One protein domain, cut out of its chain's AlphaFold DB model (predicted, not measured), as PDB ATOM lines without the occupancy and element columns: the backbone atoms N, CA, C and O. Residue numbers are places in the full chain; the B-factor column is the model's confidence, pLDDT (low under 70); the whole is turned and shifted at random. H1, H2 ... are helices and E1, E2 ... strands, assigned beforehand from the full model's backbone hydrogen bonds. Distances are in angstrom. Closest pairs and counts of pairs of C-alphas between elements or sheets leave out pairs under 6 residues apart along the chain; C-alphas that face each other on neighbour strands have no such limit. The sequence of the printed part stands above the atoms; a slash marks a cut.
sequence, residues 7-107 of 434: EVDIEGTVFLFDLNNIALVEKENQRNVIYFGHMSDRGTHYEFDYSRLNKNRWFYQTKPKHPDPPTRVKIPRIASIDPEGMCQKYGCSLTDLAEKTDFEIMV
ATOM      1  N   GLU A   7      29.934  -3.778  37.415       96.00
ATOM      2  CA  GLU A   7      30.883  -2.701  37.120       96.00
ATOM      3  C   GLU A   7      30.867  -1.647  38.234       96.00
ATOM      4  O   GLU A   7      29.802  -1.251  38.705       96.00
ATOM      5  N   VAL A   8      32.051  -1.186  38.632       96.50
ATOM      6  CA  VAL A   8      32.265  -0.108  39.602       96.50
ATOM      7  C   VAL A   8      33.150   0.946  38.941       96.50
ATOM      8  O   VAL A   8      34.245   0.628  38.482       96.50
ATOM      9  N   ASP A   9      32.680   2.192  38.876       96.38
ATOM     10  CA  ASP A   9      33.487   3.318  38.395       96.38
ATOM     11  C   ASP A   9      34.247   3.956  39.560       96.38
ATOM     12  O   ASP A   9      33.655   4.304  40.586       96.38
ATOM     13  N   ILE A  10      35.559   4.101  39.397       95.06
ATOM     14  CA  ILE A  10      36.428   4.820  40.325       95.06
ATOM     15  C   ILE A  10      37.197   5.856  39.519       95.06
ATOM     16  O   ILE A  10      38.101   5.516  38.753       95.06
ATOM     17  N   GLU A  11      36.849   7.129  39.705       93.19
ATOM     18  CA  GLU A  11      37.537   8.254  39.063       93.19
ATOM     19  C   GLU A  11      37.634   8.091  37.527       93.19
ATOM     20  O   GLU A  11      38.665   8.390  36.920       93.19
ATOM     21  N   GLY A  12      36.572   7.576  36.889       92.81
ATOM     22  CA  GLY A  12      36.508   7.345  35.441       92.81
ATOM     23  C   GLY A  12      37.217   6.077  34.950       92.81
ATOM     24  O   GLY A  12      37.328   5.866  33.741       92.81
ATOM     25  N   THR A  13      37.726   5.240  35.858       94.44
ATOM     26  CA  THR A  13      38.233   3.899  35.543       94.44
ATOM     27  C   THR A  13      37.200   2.858  35.952       94.44
ATOM     28  O   THR A  13      36.770   2.823  37.103       94.44
ATOM     29  N   VAL A  14      36.822   1.986  35.015       96.81
ATOM     30  CA  VAL A  14      35.825   0.936  35.252       96.81
ATOM     31  C   VAL A  14      36.506  -0.342  35.733       96.81
ATOM     32  O   VAL A  14      37.370  -0.897  35.050       96.81
ATOM     33  N   PHE A  15      36.058  -0.842  36.879       96.19
ATOM     34  CA  PHE A  15      36.461  -2.119  37.454       96.19
ATOM     35  C   PHE A  15      35.309  -3.119  37.412       96.19
ATOM     36  O   PHE A  15      34.147  -2.756  37.571       96.19
ATOM     37  N   LEU A  16      35.638  -4.390  37.220       95.56
ATOM     38  CA  LEU A  16      34.745  -5.524  37.386       95.56
ATOM     39  C   LEU A  16      34.890  -6.048  38.816       95.56
ATOM     40  O   LEU A  16      35.999  -6.351  39.254       95.56
ATOM     41  N   PHE A  17      33.779  -6.144  39.540       96.00
ATOM     42  CA  PHE A  17      33.762  -6.717  40.877       96.00
ATOM     43  C   PHE A  17      33.738  -8.244  40.808       96.00
ATOM     44  O   PHE A  17      32.772  -8.838  40.319       96.00
ATOM     45  N   ASP A  18      34.800  -8.856  41.319       91.56
ATOM     46  CA  ASP A  18      34.947 -10.291  41.497       91.56
ATOM     47  C   ASP A  18      34.607 -10.663  42.944       91.56
ATOM     48  O   ASP A  18      35.391 -10.444  43.868       91.56
ATOM     49  N   LEU A  19      33.418 -11.237  43.138       90.56
ATOM     50  CA  LEU A  19      32.935 -11.672  44.448       90.56
ATOM     51  C   LEU A  19      33.690 -12.897  44.995       90.56
ATOM     52  O   LEU A  19      33.694 -13.128  46.205       90.56
ATOM     53  N   ASN A  20      34.300 -13.711  44.133       87.31
ATOM     54  CA  ASN A  20      35.016 -14.900  44.584       87.31
ATOM     55  C   ASN A  20      36.341 -14.499  45.223       87.31
ATOM     56  O   ASN A  20      36.599 -14.914  46.345       87.31
ATOM     57  N   ASN A  21      37.088 -13.619  44.556       86.88
ATOM     58  CA  ASN A  21      38.366 -13.096  45.046       86.88
ATOM     59  C   ASN A  21      38.229 -11.833  45.916       86.88
ATOM     60  O   ASN A  21      39.230 -11.291  46.377       86.88
ATOM     61  N   ILE A  22      37.001 -11.331  46.100       90.12
ATOM     62  CA  ILE A  22      36.683 -10.110  46.859       90.12
ATOM     63  C   ILE A  22      37.576  -8.941  46.398       90.12
ATOM     64  O   ILE A  22      38.312  -8.300  47.158       90.12
ATOM     65  N   ALA A  23      37.535  -8.689  45.090       92.38
ATOM     66  CA  ALA A  23      38.456  -7.786  44.420       92.38
ATOM     67  C   ALA A  23      37.784  -6.966  43.315       92.38
ATOM     68  O   ALA A  23      36.763  -7.344  42.742       92.38
ATOM     69  N   LEU A  24      38.395  -5.829  42.997       92.50
ATOM     70  CA  LEU A  24      38.082  -5.008  41.835       92.50
ATOM     71  C   LEU A  24      39.170  -5.212  40.781       92.50
ATOM     72  O   LEU A  24      40.332  -4.896  41.029       92.50
ATOM     73  N   VAL A  25      38.799  -5.716  39.608       90.81
ATOM     74  CA  VAL A  25      39.713  -5.979  38.485       90.81
ATOM     75  C   VAL A  25      39.472  -4.940  37.393       90.81
ATOM     76  O   VAL A  25      38.344  -4.814  36.921       90.81
ATOM     77  N   GLU A  26      40.483  -4.168  36.980       90.31
ATOM     78  CA  GLU A  26      40.292  -3.149  35.932       90.31
ATOM     79  C   GLU A  26      39.818  -3.817  34.633       90.31
ATOM     80  O   GLU A  26      40.431  -4.761  34.130       90.31
ATOM     81  N   LYS A  27      38.727  -3.297  34.063       92.75
ATOM     82  CA  LYS A  27      38.073  -3.883  32.886       92.75
ATOM     83  C   LYS A  27      38.992  -3.935  31.663       92.75
ATOM     84  O   LYS A  27      38.983  -4.920  30.931       92.75
ATOM     85  N   GLU A  28      39.804  -2.897  31.480       90.88
ATOM     86  CA  GLU A  28      40.740  -2.764  30.356       90.88
ATOM     87  C   GLU A  28      42.142  -3.329  30.668       90.88
ATOM     88  O   GLU A  28      42.986  -3.416  29.777       90.88
ATOM     89  N   ASN A  29      42.415  -3.723  31.920       84.25
ATOM     90  CA  ASN A  29      43.705  -4.269  32.342       84.25
ATOM     91  C   ASN A  29      43.548  -5.242  33.519       84.25
ATOM     92  O   ASN A  29      43.683  -4.875  34.682       84.25
ATOM     93  N   GLN A  30      43.364  -6.524  33.214       81.94
ATOM     94  CA  GLN A  30      43.103  -7.556  34.226       81.94
ATOM     95  C   GLN A  30      44.253  -7.794  35.222       81.94
ATOM     96  O   GLN A  30      44.048  -8.449  36.238       81.94
ATOM     97  N   ARG A  31      45.461  -7.268  34.962       78.81
ATOM     98  CA  ARG A  31      46.578  -7.313  35.925       78.81
ATOM     99  C   ARG A  31      46.463  -6.251  37.014       78.81
ATOM    100  O   ARG A  31      47.153  -6.341  38.024       78.81
ATOM    101  N   ASN A  32      45.641  -5.229  36.801       79.50
ATOM    102  CA  ASN A  32      45.409  -4.184  37.779       79.50
ATOM    103  C   ASN A  32      44.242  -4.587  38.689       79.50
ATOM    104  O   ASN A  32      43.075  -4.493  38.304       79.50
ATOM    105  N   VAL A  33      44.581  -5.064  39.887       84.69
ATOM    106  CA  VAL A  33      43.629  -5.597  40.868       84.69
ATOM    107  C   VAL A  33      43.713  -4.797  42.166       84.69
ATOM    108  O   VAL A  33      44.804  -4.482  42.649       84.69
ATOM    109  N   ILE A  34      42.554  -4.474  42.737       87.00
ATOM    110  CA  ILE A  34      42.417  -3.834  44.046       87.00
ATOM    111  C   ILE A  34      41.605  -4.762  44.948       87.00
ATOM    112  O   ILE A  34      40.394  -4.902  44.782       87.00
ATOM    113  N   TYR A  35      42.265  -5.391  45.914       88.44
ATOM    114  CA  TYR A  35      41.599  -6.227  46.911       88.44
ATOM    115  C   TYR A  35      40.913  -5.363  47.965       88.44
ATOM    116  O   TYR A  35      41.499  -4.385  48.444       88.44
ATOM    117  N   PHE A  36      39.703  -5.753  48.374       89.44
ATOM    118  CA  PHE A  36      38.994  -5.079  49.466       89.44
ATOM    119  C   PHE A  36      39.780  -5.145  50.782       89.44
ATOM    120  O   PHE A  36      39.587  -4.293  51.644       89.44
ATOM    121  N   GLY A  37      40.715  -6.096  50.929       83.06
ATOM    122  CA  GLY A  37      41.515  -6.243  52.143       83.06
ATOM    123  C   GLY A  37      42.391  -5.017  52.374       83.06
ATOM    124  O   GLY A  37      42.654  -4.615  53.496       83.06
ATOM    125  N   HIS A  38      42.776  -4.329  51.305       82.62
ATOM    126  CA  HIS A  38      43.552  -3.100  51.413       82.62
ATOM    127  C   HIS A  38      42.694  -1.847  51.650       82.62
ATOM    128  O   HIS A  38      43.218  -0.733  51.591       82.62
ATOM    129  N   MET A  39      41.389  -2.005  51.882       88.50
ATOM    130  CA  MET A  39      40.455  -0.915  52.143       88.50
ATOM    131  C   MET A  39      40.046  -0.899  53.616       88.50
ATOM    132  O   MET A  39      39.913  -1.935  54.260       88.50
ATOM    133  N   SER A  40      39.802   0.293  54.156       88.06
ATOM    134  CA  SER A  40      39.181   0.426  55.476       88.06
ATOM    135  C   SER A  40      37.684   0.160  55.359       88.06
ATOM    136  O   SER A  40      36.992   0.900  54.658       88.06
ATOM    137  N   ASP A  41      37.173  -0.840  56.072       89.62
ATOM    138  CA  ASP A  41      35.732  -1.041  56.229       89.62
ATOM    139  C   ASP A  41      35.153   0.005  57.202       89.62
ATOM    140  O   ASP A  41      35.615   0.165  58.336       89.62
ATOM    141  N   ARG A  42      34.156   0.769  56.746       89.50
ATOM    142  CA  ARG A  42      33.418   1.768  57.539       89.50
ATOM    143  C   ARG A  42      32.005   1.302  57.903       89.50
ATOM    144  O   ARG A  42      31.175   2.127  58.286       89.50
ATOM    145  N   GLY A  43      31.684   0.026  57.696       85.44
ATOM    146  CA  GLY A  43      30.384  -0.611  57.921       85.44
ATOM    147  C   GLY A  43      29.303  -0.239  56.901       85.44
ATOM    148  O   GLY A  43      28.386  -1.011  56.652       85.44
ATOM    149  N   THR A  44      29.398   0.940  56.281       89.44
ATOM    150  CA  THR A  44      28.461   1.429  55.246       89.44
ATOM    151  C   THR A  44      29.083   1.491  53.854       89.44
ATOM    152  O   THR A  44      28.372   1.573  52.856       89.44
ATOM    153  N   HIS A  45      30.410   1.494  53.793       94.88
ATOM    154  CA  HIS A  45      31.226   1.559  52.589       94.88
ATOM    155  C   HIS A  45      32.655   1.151  52.952       94.88
ATOM    156  O   HIS A  45      33.038   1.189  54.122       94.88
ATOM    157  N   TYR A  46      33.445   0.840  51.938       94.69
ATOM    158  CA  TYR A  46      34.888   0.715  52.035       94.69
ATOM    159  C   TYR A  46      35.539   2.017  51.578       94.69
ATOM    160  O   TYR A  46      35.019   2.709  50.699       94.69
ATOM    161  N   GLU A  47      36.677   2.371  52.160       95.19
ATOM    162  CA  GLU A  47      37.447   3.533  51.726       95.19
ATOM    163  C   GLU A  47      38.935   3.227  51.614       95.19
ATOM    164  O   GLU A  47      39.505   2.470  52.399       95.19
ATOM    165  N   PHE A  48      39.586   3.864  50.649       92.31
ATOM    166  CA  PHE A  48      41.033   3.811  50.494       92.31
ATOM    167  C   PHE A  48      41.525   5.033  49.719       92.31
ATOM    168  O   PHE A  48      40.743   5.777  49.121       92.31
ATOM    169  N   ASP A  49      42.832   5.263  49.757       90.00
ATOM    170  CA  ASP A  49      43.477   6.295  48.955       90.00
ATOM    171  C   ASP A  49      43.767   5.741  47.557       90.00
ATOM    172  O   ASP A  49      44.416   4.708  47.426       90.00
ATOM    173  N   TYR A  50      43.290   6.411  46.512       89.31
ATOM    174  CA  TYR A  50      43.410   5.995  45.115       89.31
ATOM    175  C   TYR A  50      44.381   6.894  44.344       89.31
ATOM    176  O   TYR A  50      44.353   8.121  44.470       89.31
ATOM    177  N   SER A  51      45.231   6.280  43.522       85.19
ATOM    178  CA  SER A  51      46.119   6.953  42.572       85.19
ATOM    179  C   SER A  51      45.460   7.011  41.199       85.19
ATOM    180  O   SER A  51      45.231   5.963  40.596       85.19
ATOM    181  N   ARG A  52      45.215   8.209  40.650       84.69
ATOM    182  CA  ARG A  52      44.687   8.336  39.278       84.69
ATOM    183  C   ARG A  52      45.742   7.980  38.232       84.69
ATOM    184  O   ARG A  52      45.393   7.520  37.149       84.69
ATOM    185  N   LEU A  53      47.021   8.158  38.566       82.56
ATOM    186  CA  LEU A  53      48.142   7.776  37.707       82.56
ATOM    187  C   LEU A  53      48.233   6.255  37.517       82.56
ATOM    188  O   LEU A  53      48.289   5.777  36.388       82.56
ATOM    189  N   ASN A  54      48.248   5.509  38.625       82.00
ATOM    190  CA  ASN A  54      48.437   4.055  38.593       82.00
ATOM    191  C   ASN A  54      47.114   3.289  38.503       82.00
ATOM    192  O   ASN A  54      47.126   2.073  38.342       82.00
ATOM    193  N   LYS A  55      45.987   3.996  38.654       84.88
ATOM    194  CA  LYS A  55      44.636   3.439  38.732       84.88
ATOM    195  C   LYS A  55      44.504   2.325  39.774       84.88
ATOM    196  O   LYS A  55      43.820   1.331  39.562       84.88
ATOM    197  N   ASN A  56      45.210   2.455  40.890       84.25
ATOM    198  CA  ASN A  56      45.225   1.471  41.971       84.25
ATOM    199  C   ASN A  56      45.314   2.213  43.312       84.25
ATOM    200  O   ASN A  56      45.419   3.445  43.354       84.25
ATOM    201  N   ARG A  57      45.279   1.472  44.419       81.38
ATOM    202  CA  ARG A  57      45.542   1.997  45.750       81.38
ATOM    203  C   ARG A  57      46.865   2.754  45.785       81.38
ATOM    204  O   ARG A  57      47.866   2.369  45.178       81.38
ATOM    205  N   TRP A  58      46.847   3.854  46.510       68.00
ATOM    206  CA  TRP A  58      48.012   4.658  46.779       68.00
ATOM    207  C   TRP A  58      48.901   3.951  47.796       68.00
ATOM    208  O   TRP A  58      48.455   3.610  48.890       68.00
ATOM    209  N   PHE A  59      50.176   3.780  47.460       64.44
ATOM    210  CA  PHE A  59      51.186   3.294  48.392       64.44
ATOM    211  C   PHE A  59      52.028   4.469  48.882       64.44
ATOM    212  O   PHE A  59      52.465   5.307  48.091       64.44
ATOM    213  N   TYR A  60      52.284   4.531  50.187       51.44
ATOM    214  CA  TYR A  60      53.224   5.496  50.749       51.44
ATOM    215  C   TYR A  60      54.637   5.157  50.245       51.44
ATOM    216  O   TYR A  60      55.254   4.209  50.720       51.44
ATOM    217  N   GLN A  61      55.161   5.902  49.267       49.72
ATOM    218  CA  GLN A  61      56.581   5.829  48.910       49.72
ATOM    219  C   GLN A  61      57.353   6.907  49.679       49.72
ATOM    220  O   GLN A  61      57.001   8.084  49.664       49.72
ATOM    221  N   THR A  62      58.427   6.503  50.356       39.44
ATOM    222  CA  THR A  62      59.264   7.310  51.263       39.44
ATOM    223  C   THR A  62      60.170   8.345  50.562       39.44
ATOM    224  O   THR A  62      61.142   8.816  51.153       39.44
ATOM    225  N   LYS A  63      59.884   8.750  49.315       41.19
ATOM    226  CA  LYS A  63      60.675   9.732  48.534       41.19
ATOM    227  C   LYS A  63      59.770  10.757  47.815       41.19
ATOM    228  O   LYS A  63      58.576  10.515  47.673       41.19
ATOM    229  N   PRO A  64      60.277  11.966  47.489       52.12
ATOM    230  CA  PRO A  64      59.531  13.208  47.687       52.12
ATOM    231  C   PRO A  64      58.434  13.454  46.646       52.12
ATOM    232  O   PRO A  64      58.603  13.140  45.475       52.12
ATOM    233  N   LYS A  65      57.345  14.090  47.116       52.25
ATOM    234  CA  LYS A  65      56.217  14.685  46.368       52.25
ATOM    235  C   LYS A  65      55.904  13.991  45.043       52.25
ATOM    236  O   LYS A  65      56.261  14.463  43.966       52.25
ATOM    237  N   HIS A  66      55.151  12.908  45.155       54.94
ATOM    238  CA  HIS A  66      54.456  12.326  44.021       54.94
ATOM    239  C   HIS A  66      53.552  13.405  43.364       54.94
ATOM    240  O   HIS A  66      52.882  14.147  44.088       54.94
ATOM    241  N   PRO A  67      53.548  13.546  42.026       60.94
ATOM    242  CA  PRO A  67      52.902  14.665  41.325       60.94
ATOM    243  C   PRO A  67      51.364  14.656  41.350       60.94
ATOM    244  O   PRO A  67      50.750  15.645  40.958       60.94
ATOM    245  N   ASP A  68      50.746  13.570  41.812       66.94
ATOM    246  CA  ASP A  68      49.295  13.391  41.890       66.94
ATOM    247  C   ASP A  68      48.932  13.065  43.344       66.94
ATOM    248  O   ASP A  68      49.314  11.996  43.808       66.94
ATOM    249  N   PRO A  69      48.310  13.964  44.123       73.81
ATOM    250  CA  PRO A  69      47.901  13.626  45.479       73.81
ATOM    251  C   PRO A  69      46.827  12.525  45.442       73.81
ATOM    252  O   PRO A  69      45.919  12.595  44.611       73.81
ATOM    253  N   PRO A  70      46.885  11.528  46.343       84.88
ATOM    254  CA  PRO A  70      45.861  10.498  46.388       84.88
ATOM    255  C   PRO A  70      44.475  11.098  46.605       84.88
ATOM    256  O   PRO A  70      44.296  12.035  47.387       84.88
ATOM    257  N   THR A  71      43.483  10.514  45.940       89.31
ATOM    258  CA  THR A  71      42.073  10.833  46.170       89.31
ATOM    259  C   THR A  71      41.467   9.768  47.074       89.31
ATOM    260  O   THR A  71      41.534   8.583  46.762       89.31
ATOM    261  N   ARG A  72      40.869  10.171  48.198       93.31
ATOM    262  CA  ARG A  72      40.117   9.253  49.065       93.31
ATOM    263  C   ARG A  72      38.824   8.860  48.355       93.31
ATOM    264  O   ARG A  72      37.958   9.711  48.154       93.31
ATOM    265  N   VAL A  73      38.687   7.589  47.997       94.94
ATOM    266  CA  VAL A  73      37.504   7.061  47.300       94.94
ATOM    267  C   VAL A  73      36.657   6.207  48.237       94.94
ATOM    268  O   VAL A  73      37.162   5.653  49.215       94.94
ATOM    269  N   LYS A  74      35.357   6.123  47.937       96.88
ATOM    270  CA  LYS A  74      34.384   5.315  48.677       96.88
ATOM    271  C   LYS A  74      33.784   4.268  47.757       96.88
ATOM    272  O   LYS A  74      33.208   4.618  46.731       96.88
ATOM    273  N   ILE A  75      33.883   3.011  48.156       96.81
ATOM    274  CA  ILE A  75      33.307   1.871  47.453       96.81
ATOM    275  C   ILE A  75      32.101   1.393  48.256       96.81
ATOM    276  O   ILE A  75      32.221   1.232  49.471       96.81
ATOM    277  N   PRO A  76      30.925   1.194  47.639       95.88
ATOM    278  CA  PRO A  76      29.783   0.632  48.345       95.88
ATOM    279  C   PRO A  76      30.120  -0.716  48.985       95.88
ATOM    280  O   PRO A  76      31.069  -1.392  48.593       95.88
ATOM    281  N   ARG A  77      29.297  -1.126  49.946       95.62
ATOM    282  CA  ARG A  77      29.336  -2.486  50.481       95.62
ATOM    283  C   ARG A  77      29.283  -3.538  49.376       95.62
ATOM    284  O   ARG A  77      28.589  -3.347  48.375       95.62
ATOM    285  N   ILE A  78      29.905  -4.686  49.607       94.88
ATOM    286  CA  ILE A  78      29.865  -5.834  48.698       94.88
ATOM    287  C   ILE A  78      28.408  -6.256  48.449       94.88
ATOM    288  O   ILE A  78      28.001  -6.421  47.295       94.88
ATOM    289  N   ALA A  79      27.591  -6.309  49.509       94.69
ATOM    290  CA  ALA A  79      26.151  -6.576  49.428       94.69
ATOM    291  C   ALA A  79      25.369  -5.576  48.561       94.69
ATOM    292  O   ALA A  79      24.300  -5.907  48.060       94.69
ATOM    293  N   SER A  80      25.884  -4.359  48.363       95.38
ATOM    294  CA  SER A  80      25.275  -3.362  47.474       95.38
ATOM    295  C   SER A  80      25.738  -3.497  46.023       95.38
ATOM    296  O   SER A  80      24.986  -3.145  45.116       95.38
ATOM    297  N   ILE A  81      26.957  -3.991  45.789       96.06
ATOM    298  CA  ILE A  81      27.527  -4.143  44.443       96.06
ATOM    299  C   ILE A  81      26.921  -5.362  43.737       96.06
ATOM    300  O   ILE A  81      26.444  -5.242  42.608       96.06
ATOM    301  N   ASP A  82      26.913  -6.527  44.397       95.50
ATOM    302  CA  ASP A  82      26.342  -7.772  43.861       95.50
ATOM    303  C   ASP A  82      25.422  -8.465  44.888       95.50
ATOM    304  O   ASP A  82      25.788  -9.509  45.431       95.50
ATOM    305  N   PRO A  83      24.222  -7.911  45.171       95.56
ATOM    306  CA  PRO A  83      23.306  -8.470  46.170       95.56
ATOM    307  C   PRO A  83      22.900  -9.912  45.854       95.56
ATOM    308  O   PRO A  83      22.935 -10.780  46.719       95.56
ATOM    309  N   GLU A  84      22.565 -10.199  44.596       94.94
ATOM    310  CA  GLU A  84      22.193 -11.548  44.159       94.94
ATOM    311  C   GLU A  84      23.366 -12.525  44.306       94.94
ATOM    312  O   GLU A  84      23.180 -13.646  44.779       94.94
ATOM    313  N   GLY A  85      24.582 -12.096  43.948       94.62
ATOM    314  CA  GLY A  85      25.787 -12.890  44.150       94.62
ATOM    315  C   GLY A  85      26.071 -13.184  45.617       94.62
ATOM    316  O   GLY A  85      26.412 -14.318  45.938       94.62
ATOM    317  N   MET A  86      25.892 -12.200  46.498       94.50
ATOM    318  CA  MET A  86      26.042 -12.362  47.947       94.50
ATOM    319  C   MET A  86      25.023 -13.348  48.519       94.50
ATOM    320  O   MET A  86      25.411 -14.283  49.220       94.50
ATOM    321  N   CYS A  87      23.744 -13.201  48.160       95.69
ATOM    322  CA  CYS A  87      22.692 -14.145  48.537       95.69
ATOM    323  C   CYS A  87      23.015 -15.570  48.082       95.69
ATOM    324  O   CYS A  87      22.856 -16.518  48.847       95.69
ATOM    325  N   GLN A  88      23.507 -15.724  46.850       94.81
ATOM    326  CA  GLN A  88      23.865 -17.027  46.304       94.81
ATOM    327  C   GLN A  88      25.100 -17.637  46.984       94.81
ATOM    328  O   GLN A  88      25.074 -18.823  47.301       94.81
ATOM    329  N   LYS A  89      26.174 -16.859  47.185       92.44
ATOM    330  CA  LYS A  89      27.451 -17.352  47.728       92.44
ATOM    331  C   LYS A  89      27.335 -17.720  49.206       92.44
ATOM    332  O   LYS A  89      27.832 -18.767  49.600       92.44
ATOM    333  N   TYR A  90      26.651 -16.893  49.996       92.38
ATOM    334  CA  TYR A  90      26.584 -17.038  51.455       92.38
ATOM    335  C   TYR A  90      25.225 -17.542  51.965       92.38
ATOM    336  O   TYR A  90      24.995 -17.587  53.169       92.38
ATOM    337  N   GLY A  91      24.300 -17.908  51.072       94.12
ATOM    338  CA  GLY A  91      23.007 -18.489  51.450       94.12
ATOM    339  C   GLY A  91      22.099 -17.555  52.260       94.12
ATOM    340  O   GLY A  91      21.320 -18.028  53.084       94.12
ATOM    341  N   CYS A  92      22.196 -16.239  52.048       94.56
ATOM    342  CA  CYS A  92      21.410 -15.226  52.761       94.56
ATOM    343  C   CYS A  92      20.284 -14.631  51.893       94.56
ATOM    344  O   CYS A  92      20.270 -14.777  50.670       94.56
ATOM    345  N   SER A  93      19.319 -13.948  52.515       96.81
ATOM    346  CA  SER A  93      18.222 -13.257  51.823       96.81
ATOM    347  C   SER A  93      18.535 -11.780  51.550       96.81
ATOM    348  O   SER A  93      19.394 -11.181  52.188       96.81
ATOM    349  N   LEU A  94      17.785 -11.141  50.646       95.44
ATOM    350  CA  LEU A  94      17.890  -9.688  50.437       95.44
ATOM    351  C   LEU A  94      17.522  -8.881  51.694       95.44
ATOM    352  O   LEU A  94      18.028  -7.778  51.880       95.44
ATOM    353  N   THR A  95      16.654  -9.424  52.553       95.88
ATOM    354  CA  THR A  95      16.338  -8.824  53.856       95.88
ATOM    355  C   THR A  95      17.556  -8.864  54.772       95.88
ATOM    356  O   THR A  95      17.889  -7.842  55.366       95.88
ATOM    357  N   ASP A  96      18.283  -9.987  54.805       95.44
ATOM    358  CA  ASP A  96      19.545 -10.083  55.548       95.44
ATOM    359  C   ASP A  96      20.551  -9.025  55.076       95.44
ATOM    360  O   ASP A  96      21.169  -8.371  55.908       95.44
ATOM    361  N   LEU A  97      20.675  -8.788  53.761       95.00
ATOM    362  CA  LEU A  97      21.588  -7.767  53.220       95.00
ATOM    363  C   LEU A  97      21.273  -6.340  53.696       95.00
ATOM    364  O   LEU A  97      22.175  -5.503  53.765       95.00
ATOM    365  N   ALA A  98      20.003  -6.049  53.995       91.62
ATOM    366  CA  ALA A  98      19.562  -4.742  54.474       91.62
ATOM    367  C   ALA A  98      19.787  -4.553  55.983       91.62
ATOM    368  O   ALA A  98      19.976  -3.423  56.433       91.62
ATOM    369  N   GLU A  99      19.756  -5.641  56.754       93.69
ATOM    370  CA  GLU A  99      19.820  -5.616  58.220       93.69
ATOM    371  C   GLU A  99      21.216  -5.932  58.772       93.69
ATOM    372  O   GLU A  99      21.555  -5.476  59.861       93.69
ATOM    373  N   LYS A 100      22.027  -6.683  58.019       94.94
ATOM    374  CA  LYS A 100      23.350  -7.169  58.423       94.94
ATOM    375  C   LYS A 100      24.457  -6.513  57.612       94.94
ATOM    376  O   LYS A 100      24.275  -6.146  56.449       94.94
ATOM    377  N   THR A 101      25.622  -6.371  58.224       94.25
ATOM    378  CA  THR A 101      26.883  -5.942  57.606       94.25
ATOM    379  C   THR A 101      27.477  -7.032  56.711       94.25
ATOM    380  O   THR A 101      27.082  -8.192  56.789       94.25
ATOM    381  N   ASP A 102      28.440  -6.668  55.854       94.50
ATOM    382  CA  ASP A 102      29.136  -7.651  55.009       94.50
ATOM    383  C   ASP A 102      29.860  -8.693  55.882       94.50
ATOM    384  O   ASP A 102      29.741  -9.887  55.628       94.50
ATOM    385  N   PHE A 103      30.475  -8.262  56.988       93.19
ATOM    386  CA  PHE A 103      31.073  -9.147  57.992       93.19
ATOM    387  C   PHE A 103      30.074 -10.162  58.570       93.19
ATOM    388  O   PHE A 103      30.359 -11.357  58.602       93.19
ATOM    389  N   GLU A 104      28.891  -9.709  58.993       94.19
ATOM    390  CA  GLU A 104      27.855 -10.578  59.576       94.19
ATOM    391  C   GLU A 104      27.305 -11.622  58.599       94.19
ATOM    392  O   GLU A 104      26.759 -12.637  59.029       94.19
ATOM    393  N   ILE A 105      27.428 -11.367  57.296       94.25
ATOM    394  CA  ILE A 105      27.002 -12.282  56.235       94.25
ATOM    395  C   ILE A 105      28.130 -13.241  55.850       94.25
ATOM    396  O   ILE A 105      27.874 -14.422  55.629       94.25
ATOM    397  N   MET A 106      29.356 -12.731  55.728       93.50
ATOM    398  CA  MET A 106      30.492 -13.467  55.170       93.50
ATOM    399  C   MET A 106      31.195 -14.348  56.204       93.50
ATOM    400  O   MET A 106      31.796 -15.350  55.834       93.50
ATOM    401  N   VAL A 107      31.115 -13.995  57.490       93.44
ATOM    402  CA  VAL A 107      31.818 -14.694  58.573       93.44
ATOM    403  C   VAL A 107      30.825 -15.451  59.446       93.44
ATOM    404  O   VAL A 107      29.769 -14.924  59.804       93.44
TER     405      VAL A 107
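Overview. This is residues 7 to 107 of the 434 residues of an uncharacterized protein of Bacteroidetes bacterium 43-16 (UniProt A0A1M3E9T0). An elongated model has a strongly twisted sheet of four short strands, E1 to E4, and a two-stranded ribbon, the hairpin of E5 and E6, between a small cluster of short helices, H1 to H4, at one end and a loop whose residues 61 to 66 stick out at the other. Contacts between the sheet and the ribbon are few, and H1 only grazes the sheet. The printed part has 101 residues, with six named strands followed by four named helices along the chain; the class is mixed, helices and strands. The four-stranded sheet runs E1, E2, E3, E4, and both sheets are antiparallel throughout. The whole is only just compact, close to loose, with a radius of gyration of the C-alphas of 14.8 A, and its C-alphas span 48 by 27 by 20 A.

Along the chain. E1, residues 7 to 10, begins at C-alpha 7 at (30.883, -2.701, 37.120). E2, residues 13 to 18, is 15.7 A long from first to last C-alpha, and E3 covers residues 23 to 26. E4, residues 29 to 35, is 14.9 A long. E5, residues 45 to 51, is 18.7 A long and ends at C-alpha 51 at (46.119, 6.953, 42.572). E6, residues 71 to 76, is 16.1 A long. H1 is residues 78 to 81. H2, residues 83 to 90, is the longest helix by residues and measures 10.6 A. H3 is residues 94 to 99. H4, residues 102 to 106, ends at C-alpha 106 at (30.492, -13.467, 55.170).

Arrangement. E1, E2, E3 and E4 form a meander, each strand the antiparallel neighbour of the one before, with E1 and E4 as edge strands. In the hairpin of E1 and E2, N 8 and O 15 are 2.8 A apart, within hydrogen-bond range. In the hairpin of E2 and E3, N 16 and O 25 are 2.8 A apart, and in that of E3 and E4, N 24 and O 34 are 2.8 A apart. From edge to edge the strands' lines turn by 101 degrees. In the hairpin of E5 and E6 the directions stand at 147 degrees, with N 46 and O 75 at 2.8 A and N 71 and O 50 at 2.9 A. Short antiparallel pairings join residues 40 to 41 with residues 46 to 47 of E5, and residues 50 to 51 of E5 with residues 56 to 57. E4 and E5 are apart, while the closest C-alphas of E1 and E6, those of Ile 10 and Val 73, are 7.4 A apart. H1 is on the four-stranded sheet but only grazes it, with residues 78 to 81; H2, H3 and H4 are not on it. H2 and H3 touch, about perpendicular at 89 degrees, with the C-alphas of Cys 87 and Leu 94 closest at 6.8 A. H1 and H4 are close but not clearly touching, the closest C-alphas being those of Ala 79 and Asp 102 at 6.4 A. Every O i to N i+4 pair is within hydrogen-bond range in H2, H3 and H4; H1 is too short for such a pair, and its one O i to N i+3 pair is within range.

Size, cuts and confidence. The two C-alphas farthest apart are those of Pro 64 and Ser 93, 49.2 A. The printed part has no cut. The link from E5 to E6, residues 52 to 70, is long, and its residues 61 to 66 stand free. The link from E4 to E5 is short, and the others are tight. The mean pLDDT of the printed part is 87.3; residues 58 to 68 are under 70.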